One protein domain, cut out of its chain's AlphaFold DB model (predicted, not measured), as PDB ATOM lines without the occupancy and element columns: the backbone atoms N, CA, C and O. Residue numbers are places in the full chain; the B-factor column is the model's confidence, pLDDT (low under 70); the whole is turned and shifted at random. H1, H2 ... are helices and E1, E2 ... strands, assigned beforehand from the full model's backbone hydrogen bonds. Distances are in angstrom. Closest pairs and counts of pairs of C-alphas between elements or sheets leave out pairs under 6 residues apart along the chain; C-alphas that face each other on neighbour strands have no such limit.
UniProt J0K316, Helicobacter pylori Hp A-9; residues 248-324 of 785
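What this domain is: This is residues 248 to 324 of the 785 residues of a protein of Helicobacter pylori Hp A-9 (UniProt J0K316). This is a small four-stranded sheet, strongly twisted and curled like part of a barrel, with two short helices, H1 and H2, set about perpendicular to each other at the end where E4 stops and E3 starts. A long loop, residues 259 to 277, swings from one edge strand, E1, round to the other, E2. The printed part has 77 residues with two named helices and four named strands, in the order E1, E2, H1, E3, E4, H2; the sheet is mixed and runs E1, E3, E4, E2. The class is mixed, helices and strands, with 36 residues, under half, in named elements. The whole is compact, with a radius of gyration of the C-alphas of 11.7 A, and rounded, spanning 31 by 23 by 21 A.

How they stand to each other: Start at edge strand E1, residues 255 to 258, and look across to E3, residues 300 to 307: they are antiparallel at 128 degrees, and N 256 and O 302 are 2.9 A apart, within hydrogen-bond range. E3 is staggered, pairing with E1 over residues 300 to 303 and with E4, residues 314 to 318, over residues 303 to 307. E3 and E4 form an antiparallel hairpin at 135 degrees, with N 316 and O 306 at 2.8 A. On the other side of E4 you find the edge strand E2, residues 278 to 281, parallel to it at 26 degrees, with N 315 and O 278 at 2.8 A. E1 and E4 are apart. H2, residues 319 to 324, is on the sheet over E3 at a height of 6.8 A and stands up from it at 43 degrees; their closest C-alphas, of Ile 302 and Gly 322, are 4.1 A apart. H1, residues 285 to 293, only grazes the sheet, with residues 286 to 291. H1 and H2 touch, about perpendicular at 86 degrees, closest at the C-alphas of Glu 287 and Leu 319, 6.2 A. In H1 and H2 every O i to N i+4 pair is within hydrogen-bond range.

Where its parts are: Find C-alpha 255 at (-13.498, 29.302, 36.790), where E1 begins; it runs 9.7 A to C-alpha 258. E2 covers 10.4 A and H1 12.3 A. E3 begins at C-alpha 300, (-19.243, 30.088, 28.188), and is the longest strand at 20.5 A. E4 runs 14.0 A, and H2, 8.7 A long, ends at C-alpha 324, (-21.892, 22.363, 35.751).

The domain as a whole: The C-alphas farthest apart, of Gln 297 and Glu 310, are 33.3 A from each other. The printed part has no cut. The link from E1 to E2 is long, with 19 residues. Mean pLDDT of the printed part is 72.8; 28 residues are under 70, among them residues 248 to 251 and 261 to 277.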
ATOM      1  N   ASP A 248      -2.248  36.085  35.690       50.09
ATOM      2  CA  ASP A 248      -3.017  36.079  36.942       50.09
ATOM      3  C   ASP A 248      -4.345  35.295  36.849       50.09
ATOM      4  O   ASP A 248      -4.994  35.028  37.866       50.09
ATOM      5  N   PHE A 249      -4.758  34.909  35.636       55.34
ATOM      6  CA  PHE A 249      -6.005  34.200  35.349       55.34
ATOM      7  C   PHE A 249      -5.810  32.700  35.075       55.34
ATOM      8  O   PHE A 249      -6.805  31.979  35.026       55.34
ATOM      9  N   LEU A 250      -4.574  32.200  34.946       65.25
ATOM     10  CA  LEU A 250      -4.301  30.793  34.623       65.25
ATOM     11  C   LEU A 250      -3.743  30.028  35.833       65.25
ATOM     12  O   LEU A 250      -2.540  30.003  36.082       65.25
ATOM     13  N   TYR A 251      -4.630  29.379  36.592       67.75
ATOM     14  CA  TYR A 251      -4.266  28.421  37.642       67.75
ATOM     15  C   TYR A 251      -5.354  27.360  37.842       67.75
ATOM     16  O   TYR A 251      -6.533  27.586  37.572       67.75
ATOM     17  N   VAL A 252      -4.965  26.189  38.347       75.38
ATOM     18  CA  VAL A 252      -5.880  25.059  38.573       75.38
ATOM     19  C   VAL A 252      -6.972  25.417  39.591       75.38
ATOM     20  O   VAL A 252      -6.683  25.891  40.688       75.38
ATOM     21  N   GLY A 253      -8.228  25.149  39.237       70.06
ATOM     22  CA  GLY A 253      -9.424  25.471  40.020       70.06
ATOM     23  C   GLY A 253     -10.033  26.838  39.706       70.06
ATOM     24  O   GLY A 253     -11.045  27.199  40.303       70.06
ATOM     25  N   LYS A 254      -9.449  27.606  38.781       78.31
ATOM     26  CA  LYS A 254     -10.040  28.860  38.317       78.31
ATOM     27  C   LYS A 254     -11.218  28.580  37.382       78.31
ATOM     28  O   LYS A 254     -11.056  27.905  36.366       78.31
ATOM     29  N   LEU A 255     -12.375  29.150  37.712       79.56
ATOM     30  CA  LEU A 255     -13.498  29.302  36.790       79.56
ATOM     31  C   LEU A 255     -13.309  30.602  35.993       79.56
ATOM     32  O   LEU A 255     -13.057  31.656  36.588       79.56
ATOM     33  N   ALA A 256     -13.410  30.521  34.672       74.06
ATOM     34  CA  ALA A 256     -13.324  31.662  33.767       74.06
ATOM     35  C   ALA A 256     -14.520  31.664  32.810       74.06
ATOM     36  O   ALA A 256     -14.952  30.602  32.365       74.06
ATOM     37  N   CYS A 257     -15.052  32.849  32.521       76.31
ATOM     38  CA  CYS A 257     -16.036  33.062  31.464       76.31
ATOM     39  C   CYS A 257     -15.276  33.549  30.232       76.31
ATOM     40  O   CYS A 257     -14.572  34.556  30.317       76.31
ATOM     41  N   VAL A 258     -15.344  32.810  29.132       73.06
ATOM     42  CA  VAL A 258     -14.553  33.065  27.922       73.06
ATOM     43  C   VAL A 258     -15.428  32.911  26.686       73.06
ATOM     44  O   VAL A 258     -16.445  32.222  26.731       73.06
ATOM     45  N   ASN A 259     -15.027  33.515  25.573       73.12
ATOM     46  CA  ASN A 259     -15.579  33.200  24.253       73.12
ATOM     47  C   ASN A 259     -14.567  32.383  23.419       73.12
ATOM     48  O   ASN A 259     -13.408  32.213  23.807       73.12
ATOM     49  N   LYS A 260     -14.982  31.880  22.247       72.88
ATOM     50  CA  LYS A 260     -14.116  31.047  21.385       72.88
ATOM     51  C   LYS A 260     -12.861  31.758  20.870       72.88
ATOM     52  O   LYS A 260     -11.929  31.082  20.458       72.88
ATOM     53  N   SER A 261     -12.836  33.088  20.847       64.69
ATOM     54  CA  SER A 261     -11.671  33.855  20.385       64.69
ATOM     55  C   SER A 261     -10.605  34.054  21.469       64.69
ATOM     56  O   SER A 261      -9.478  34.416  21.152       64.69
ATOM     57  N   GLU A 262     -10.943  33.784  22.733       61.28
ATOM     58  CA  GLU A 262     -10.077  33.990  23.902       61.28
ATOM     59  C   GLU A 262      -9.349  32.720  24.354       61.28
ATOM     60  O   GLU A 262      -8.486  32.778  25.235       61.28
ATOM     61  N   ILE A 263      -9.702  31.569  23.776       65.25
ATOM     62  CA  ILE A 263      -9.104  30.268  24.072       65.25
ATOM     63  C   ILE A 263      -8.988  29.421  22.804       65.25
ATOM     64  O   ILE A 263      -9.868  29.460  21.948       65.25
ATOM     65  N   TYR A 264      -7.942  28.603  22.701       64.75
ATOM     66  CA  TYR A 264      -7.799  27.679  21.572       64.75
ATOM     67  C   TYR A 264      -8.293  26.286  21.943       64.75
ATOM     68  O   TYR A 264      -8.069  25.777  23.046       64.75
ATOM     69  N   ALA A 265      -9.007  25.669  21.010       52.62
ATOM     70  CA  ALA A 265      -9.790  24.474  21.281       52.62
ATOM     71  C   ALA A 265      -8.946  23.195  21.350       52.62
ATOM     72  O   ALA A 265      -9.355  22.231  22.004       52.62
ATOM     73  N   HIS A 266      -7.801  23.143  20.656       55.59
ATOM     74  CA  HIS A 266      -7.147  21.879  20.315       55.59
ATOM     75  C   HIS A 266      -5.624  21.910  20.476       55.59
ATOM     76  O   HIS A 266      -4.983  22.940  20.306       55.59
ATOM     77  N   ASP A 267      -5.048  20.737  20.760       49.56
ATOM     78  CA  ASP A 267      -3.613  20.513  21.014       49.56
ATOM     79  C   ASP A 267      -2.687  20.810  19.806       49.56
ATOM     80  O   ASP A 267      -1.495  20.523  19.871       49.56
ATOM     81  N   GLY A 268      -3.215  21.384  18.717       49.56
ATOM     82  CA  GLY A 268      -2.486  21.732  17.492       49.56
ATOM     83  C   GLY A 268      -2.412  23.229  17.156       49.56
ATOM     84  O   GLY A 268      -1.734  23.568  16.192       49.56
ATOM     85  N   ASP A 269      -3.064  24.117  17.916       53.03
ATOM     86  CA  ASP A 269      -3.012  25.567  17.674       53.03
ATOM     87  C   ASP A 269      -1.888  26.207  18.519       53.03
ATOM     88  O   ASP A 269      -1.964  26.291  19.747       53.03
ATOM     89  N   GLU A 270      -0.792  26.603  17.864       50.62
ATOM     90  CA  GLU A 270       0.481  26.998  18.494       50.62
ATOM     91  C   GLU A 270       0.596  28.501  18.821       50.62
ATOM     92  O   GLU A 270       1.560  29.152  18.423       50.62
ATOM     93  N   GLU A 271      -0.325  29.081  19.592       53.53
ATOM     94  CA  GLU A 271      -0.154  30.465  20.070       53.53
ATOM     95  C   GLU A 271      -0.141  30.555  21.603       53.53
ATOM     96  O   GLU A 271      -0.958  29.976  22.319       53.53
ATOM     97  N   SER A 272       0.869  31.255  22.126       54.06
ATOM     98  CA  SER A 272       1.123  31.427  23.557       54.06
ATOM     99  C   SER A 272       0.920  32.875  23.976       54.06
ATOM    100  O   SER A 272       1.280  33.768  23.212       54.06
ATOM    101  N   ASN A 273       0.444  33.117  25.203       52.97
ATOM    102  CA  ASN A 273       0.348  34.469  25.759       52.97
ATOM    103  C   ASN A 273       1.734  35.151  25.842       52.97
ATOM    104  O   ASN A 273       2.765  34.512  25.633       52.97
ATOM    105  N   ILE A 274       1.795  36.442  26.193       38.53
ATOM    106  CA  ILE A 274       3.065  37.203  26.289       38.53
ATOM    107  C   ILE A 274       4.103  36.603  27.265       38.53
ATOM    108  O   ILE A 274       5.256  37.026  27.279       38.53
ATOM    109  N   TYR A 275       3.704  35.626  28.086       45.62
ATOM    110  CA  TYR A 275       4.551  34.898  29.032       45.62
ATOM    111  C   TYR A 275       4.895  33.475  28.555       45.62
ATOM    112  O   TYR A 275       5.482  32.690  29.301       45.62
ATOM    113  N   GLY A 276       4.530  33.119  27.320       57.28
ATOM    114  CA  GLY A 276       4.741  31.794  26.747       57.28
ATOM    115  C   GLY A 276       3.769  30.728  27.262       57.28
ATOM    116  O   GLY A 276       4.050  29.547  27.078       57.28
ATOM    117  N   GLN A 277       2.664  31.113  27.915       63.66
ATOM    118  CA  GLN A 277       1.668  30.182  28.460       63.66
ATOM    119  C   GLN A 277       0.577  29.835  27.450       63.66
ATOM    120  O   GLN A 277       0.187  30.667  26.633       63.66
ATOM    121  N   ARG A 278       0.073  28.604  27.534       72.06
ATOM    122  CA  ARG A 278      -0.898  27.999  26.616       72.06
ATOM    123  C   ARG A 278      -2.072  27.436  27.412       72.06
ATOM    124  O   ARG A 278      -1.862  26.780  28.432       72.06
ATOM    125  N   LEU A 279      -3.295  27.670  26.945       74.44
ATOM    126  CA  LEU A 279      -4.520  27.116  27.523       74.44
ATOM    127  C   LEU A 279      -5.280  26.358  26.435       74.44
ATOM    128  O   LEU A 279      -5.602  26.941  25.405       74.44
ATOM    129  N   SER A 280      -5.578  25.084  26.682       79.50
ATOM    130  CA  SER A 280      -6.383  24.251  25.781       79.50
ATOM    131  C   SER A 280      -7.487  23.511  26.528       79.50
ATOM    132  O   SER A 280      -7.436  23.339  27.751       79.50
ATOM    133  N   LEU A 281      -8.500  23.056  25.796       82.62
ATOM    134  CA  LEU A 281      -9.561  22.237  26.370       82.62
ATOM    135  C   LEU A 281      -9.112  20.785  26.600       82.62
ATOM    136  O   LEU A 281      -8.181  20.267  25.969       82.62
ATOM    137  N   GLU A 282      -9.765  20.118  27.549       83.75
ATOM    138  CA  GLU A 282      -9.653  18.674  27.736       83.75
ATOM    139  C   GLU A 282     -10.109  17.934  26.470       83.75
ATOM    140  O   GLU A 282     -11.089  18.295  25.820       83.75
ATOM    141  N   SER A 283      -9.403  16.860  26.121       74.56
ATOM    142  CA  SER A 283      -9.766  16.001  24.996       74.56
ATOM    143  C   SER A 283     -10.944  15.092  25.362       74.56
ATOM    144  O   SER A 283     -10.900  14.407  26.385       74.56
ATOM    145  N   GLY A 284     -11.964  15.012  24.505       77.81
ATOM    146  CA  GLY A 284     -13.057  14.048  24.653       77.81
ATOM    147  C   GLY A 284     -14.289  14.388  23.818       77.81
ATOM    148  O   GLY A 284     -14.495  15.536  23.434       77.81
ATOM    149  N   GLU A 285     -15.135  13.387  23.564       79.19
ATOM    150  CA  GLU A 285     -16.344  13.540  22.740       79.19
ATOM    151  C   GLU A 285     -17.341  14.545  23.343       79.19
ATOM    152  O   GLU A 285     -17.893  15.376  22.627       79.19
ATOM    153  N   HIS A 286     -17.518  14.535  24.670       82.31
ATOM    154  CA  HIS A 286     -18.396  15.484  25.364       82.31
ATOM    155  C   HIS A 286     -17.883  16.930  25.318       82.31
ATOM    156  O   HIS A 286     -18.685  17.842  25.136       82.31
ATOM    157  N   GLU A 287     -16.570  17.135  25.467       85.44
ATOM    158  CA  GLU A 287     -15.945  18.463  25.369       85.44
ATOM    159  C   GLU A 287     -16.099  19.007  23.947       85.44
ATOM    160  O   GLU A 287     -16.545  20.135  23.765       85.44
ATOM    161  N   LYS A 288     -15.837  18.166  22.935       81.81
ATOM    162  CA  LYS A 288     -15.990  18.534  21.525       81.81
ATOM    163  C   LYS A 288     -17.439  18.866  21.170       81.81
ATOM    164  O   LYS A 288     -17.698  19.908  20.587       81.81
ATOM    165  N   LYS A 289     -18.394  18.026  21.577       83.44
ATOM    166  CA  LYS A 289     -19.821  18.245  21.300       83.44
ATOM    167  C   LYS A 289     -20.344  19.540  21.926       83.44
ATOM    168  O   LYS A 289     -21.123  20.245  21.293       83.44
ATOM    169  N   LEU A 290     -19.925  19.848  23.154       84.44
ATOM    170  CA  LEU A 290     -20.275  21.111  23.801       84.44
ATOM    171  C   LEU A 290     -19.584  22.292  23.114       84.44
ATOM    172  O   LEU A 290     -20.249  23.274  22.805       84.44
ATOM    173  N   TRP A 291     -18.291  22.186  22.809       82.81
ATOM    174  CA  TRP A 291     -17.557  23.213  22.071       82.81
ATOM    175  C   TRP A 291     -18.223  23.549  20.732       82.81
ATOM    176  O   TRP A 291     -18.434  24.721  20.426       82.81
ATOM    177  N   ASP A 292     -18.607  22.536  19.957       83.50
ATOM    178  CA  ASP A 292     -19.261  22.699  18.655       83.50
ATOM    179  C   ASP A 292     -20.658  23.336  18.770       83.50
ATOM    180  O   ASP A 292     -21.125  23.951  17.814       83.50
ATOM    181  N   SER A 293     -21.308  23.240  19.938       83.25
ATOM    182  CA  SER A 293     -22.630  23.835  20.178       83.25
ATOM    183  C   SER A 293     -22.612  25.349  20.421       83.25
ATOM    184  O   SER A 293     -23.629  25.999  20.201       83.25
ATOM    185  N   TYR A 294     -21.470  25.917  20.825       79.31
ATOM    186  CA  TYR A 294     -21.324  27.354  21.088       79.31
ATOM    187  C   TYR A 294     -20.998  28.137  19.811       79.31
ATOM    188  O   TYR A 294     -20.159  27.718  19.004       79.31
ATOM    189  N   SER A 295     -21.596  29.316  19.635       75.50
ATOM    190  CA  SER A 295     -21.196  30.236  18.555       75.50
ATOM    191  C   SER A 295     -19.897  30.995  18.889       75.50
ATOM    192  O   SER A 295     -19.422  30.970  20.022       75.50
ATOM    193  N   SER A 296     -19.265  31.654  17.908       64.94
ATOM    194  CA  SER A 296     -17.980  32.355  18.111       64.94
ATOM    195  C   SER A 296     -18.061  33.548  19.071       64.94
ATOM    196  O   SER A 296     -17.062  33.868  19.713       64.94
ATOM    197  N   GLN A 297     -19.234  34.176  19.175       56.00
ATOM    198  CA  GLN A 297     -19.501  35.337  20.033       56.00
ATOM    199  C   GLN A 297     -20.150  34.961  21.375       56.00
ATOM    200  O   GLN A 297     -20.350  35.817  22.231       56.00
ATOM    201  N   GLU A 298     -20.497  33.691  21.577       68.56
ATOM    202  CA  GLU A 298     -21.173  33.247  22.791       68.56
ATOM    203  C   GLU A 298     -20.168  32.984  23.914       68.56
ATOM    204  O   GLU A 298     -19.176  32.272  23.741       68.56
ATOM    205  N   GLU A 299     -20.433  33.578  25.077       74.75
ATOM    206  CA  GLU A 299     -19.645  33.373  26.287       74.75
ATOM    207  C   GLU A 299     -20.046  32.072  26.985       74.75
ATOM    208  O   GLU A 299     -21.230  31.768  27.169       74.75
ATOM    209  N   PHE A 300     -19.051  31.322  27.442       78.31
ATOM    210  CA  PHE A 300     -19.243  30.088  28.188       78.31
ATOM    211  C   PHE A 300     -18.224  29.956  29.314       78.31
ATOM    212  O   PHE A 300     -17.142  30.547  29.318       78.31
ATOM    213  N   TYR A 301     -18.586  29.151  30.308       85.25
ATOM    214  CA  TYR A 301     -17.733  28.898  31.456       85.25
ATOM    215  C   TYR A 301     -16.771  27.750  31.169       85.25
ATOM    216  O   TYR A 301     -17.169  26.692  30.680       85.25
ATOM    217  N   ILE A 302     -15.517  27.929  31.567       86.50
ATOM    218  CA  ILE A 302     -14.500  26.882  31.609       86.50
ATOM    219  C   ILE A 302     -13.913  26.787  33.015       86.50
ATOM    220  O   ILE A 302     -13.719  27.794  33.698       86.50
ATOM    221  N   LEU A 303     -13.602  25.569  33.451       88.19
ATOM    222  CA  LEU A 303     -12.862  25.329  34.689       88.19
ATOM    223  C   LEU A 303     -11.453  24.852  34.348       88.19
ATOM    224  O   LEU A 303     -11.308  23.812  33.716       88.19
ATOM    225  N   ILE A 304     -10.416  25.554  34.797       86.81
ATOM    226  CA  ILE A 304      -9.027  25.107  34.620       86.81
ATOM    227  C   ILE A 304      -8.780  23.913  35.544       86.81
ATOM    228  O   ILE A 304      -8.820  24.041  36.767       86.81
ATOM    229  N   THR A 305      -8.537  22.734  34.985       85.88
ATOM    230  CA  THR A 305      -8.502  21.473  35.743       85.88
ATOM    231  C   THR A 305      -7.096  20.982  36.031       85.88
ATOM    232  O   THR A 305      -6.881  20.295  37.034       85.88
ATOM    233  N   ARG A 306      -6.136  21.310  35.164       84.81
ATOM    234  CA  ARG A 306      -4.772  20.801  35.267       84.81
ATOM    235  C   ARG A 306      -3.766  21.768  34.654       84.81
ATOM    236  O   ARG A 306      -4.048  22.438  33.670       84.81
ATOM    237  N   GLN A 307      -2.581  21.785  35.244       83.50
ATOM    238  CA  GLN A 307      -1.365  22.340  34.666       83.50
ATOM    239  C   GLN A 307      -0.452  21.168  34.307       83.50
ATOM    240  O   GLN A 307      -0.418  20.166  35.041       83.50
ATOM    241  N   ASP A 308       0.223  21.246  33.166       76.25
ATOM    242  CA  ASP A 308       1.165  20.206  32.777       76.25
ATOM    243  C   ASP A 308       2.343  20.145  33.768       76.25
ATOM    244  O   ASP A 308       2.711  21.137  34.400       76.25
ATOM    245  N   LYS A 309       2.856  18.931  33.991       66.94
ATOM    246  CA  LYS A 309       3.923  18.684  34.970       66.94
ATOM    247  C   LYS A 309       5.310  18.901  34.372       66.94
ATOM    248  O   LYS A 309       6.224  19.220  35.126       66.94
ATOM    249  N   GLU A 310       5.460  18.688  33.069       69.06
ATOM    250  CA  GLU A 310       6.720  18.825  32.339       69.06
ATOM    251  C   GLU A 310       6.866  20.243  31.778       69.06
ATOM    252  O   GLU A 310       7.947  20.823  31.865       69.06
ATOM    253  N   ASP A 311       5.763  20.842  31.314       72.50
ATOM    254  CA  ASP A 311       5.712  22.246  30.896       72.50
ATOM    255  C   ASP A 311       4.744  23.066  31.765       72.50
ATOM    256  O   ASP A 311       3.534  23.118  31.543       72.50
ATOM    257  N   ASN A 312       5.289  23.788  32.748       64.94
ATOM    258  CA  ASN A 312       4.502  24.638  33.647       64.94
ATOM    259  C   ASN A 312       3.792  25.814  32.944       64.94
ATOM    260  O   ASN A 312       3.061  26.568  33.591       64.94
ATOM    261  N   ARG A 313       3.989  25.998  31.640       67.75
ATOM    262  CA  ARG A 313       3.311  27.019  30.846       67.75
ATOM    263  C   ARG A 313       2.027  26.496  30.211       67.75
ATOM    264  O   ARG A 313       1.248  27.305  29.717       67.75
ATOM    265  N   PHE A 314       1.770  25.191  30.253       76.12
ATOM    266  CA  PHE A 314       0.612  24.577  29.617       76.12
ATOM    267  C   PHE A 314      -0.511  24.262  30.616       76.12
ATOM    268  O   PHE A 314      -0.300  23.627  31.652       76.12
ATOM    269  N   PHE A 315      -1.730  24.684  30.286       81.81
ATOM    270  CA  PHE A 315      -2.933  24.501  31.093       81.81
ATOM    271  C   PHE A 315      -4.029  23.790  30.298       81.81
ATOM    272  O   PHE A 315      -4.223  24.034  29.108       81.81
ATOM    273  N   LYS A 316      -4.784  22.939  30.996       85.94
ATOM    274  CA  LYS A 316      -5.989  22.270  30.503       85.94
ATOM    275  C   LYS A 316      -7.221  22.797  31.233       85.94
ATOM    276  O   LYS A 316      -7.200  22.942  32.459       85.94
ATOM    277  N   ALA A 317      -8.297  23.035  30.491       87.88
ATOM    278  CA  ALA A 317      -9.595  23.418  31.031       87.88
ATOM    279  C   ALA A 317     -10.731  22.516  30.537       87.88
ATOM    280  O   ALA A 317     -10.671  21.952  29.452       87.88
ATOM    281  N   SER A 318     -11.776  22.391  31.348       90.12
ATOM    282  CA  SER A 318     -12.962  21.594  31.049       90.12
ATOM    283  C   SER A 318     -14.188  22.486  30.909       90.12
ATOM    284  O   SER A 318     -14.537  23.236  31.830       90.12
ATOM    285  N   LEU A 319     -14.859  22.368  29.768       89.69
ATOM    286  CA  LEU A 319     -16.040  23.142  29.409       89.69
ATOM    287  C   LEU A 319     -17.294  22.544  30.054       89.69
ATOM    288  O   LEU A 319     -18.079  23.260  30.665       89.69
ATOM    289  N   ARG A 320     -17.423  21.209  30.064       90.25
ATOM    290  CA  ARG A 320     -18.497  20.504  30.805       90.25
ATOM    291  C   ARG A 320     -18.501  20.831  32.302       90.25
ATOM    292  O   ARG A 320     -19.565  20.955  32.903       90.25
ATOM    293  N   LYS A 321     -17.321  20.985  32.919       91.19
ATOM    294  CA  LYS A 321     -17.208  21.370  34.336       91.19
ATOM    295  C   LYS A 321     -17.551  22.836  34.552       91.19
ATOM    296  O   LYS A 321     -18.171  23.157  35.560       91.19
ATOM    297  N   GLY A 322     -17.188  23.707  33.612       88.69
ATOM    298  CA  GLY A 322     -17.638  25.094  33.624       88.69
ATOM    299  C   GLY A 322     -19.161  25.206  33.511       88.69
ATOM    300  O   GLY A 322     -19.773  25.932  34.290       88.69
ATOM    301  N   LEU A 323     -19.788  24.411  32.639       88.81
ATOM    302  CA  LEU A 323     -21.246  24.340  32.512       88.81
ATOM    303  C   LEU A 323     -21.925  23.830  33.793       88.81
ATOM    304  O   LEU A 323     -22.928  24.392  34.222       88.81
ATOM    305  N   LEU A 324     -21.370  22.812  34.455       88.12
ATOM    306  CA  LEU A 324     -21.892  22.363  35.751       88.12
ATOM    307  C   LEU A 324     -21.762  23.460  36.821       88.12
ATOM    308  O   LEU A 324     -22.676  23.665  37.614       88.12
TER     309      LEU A 324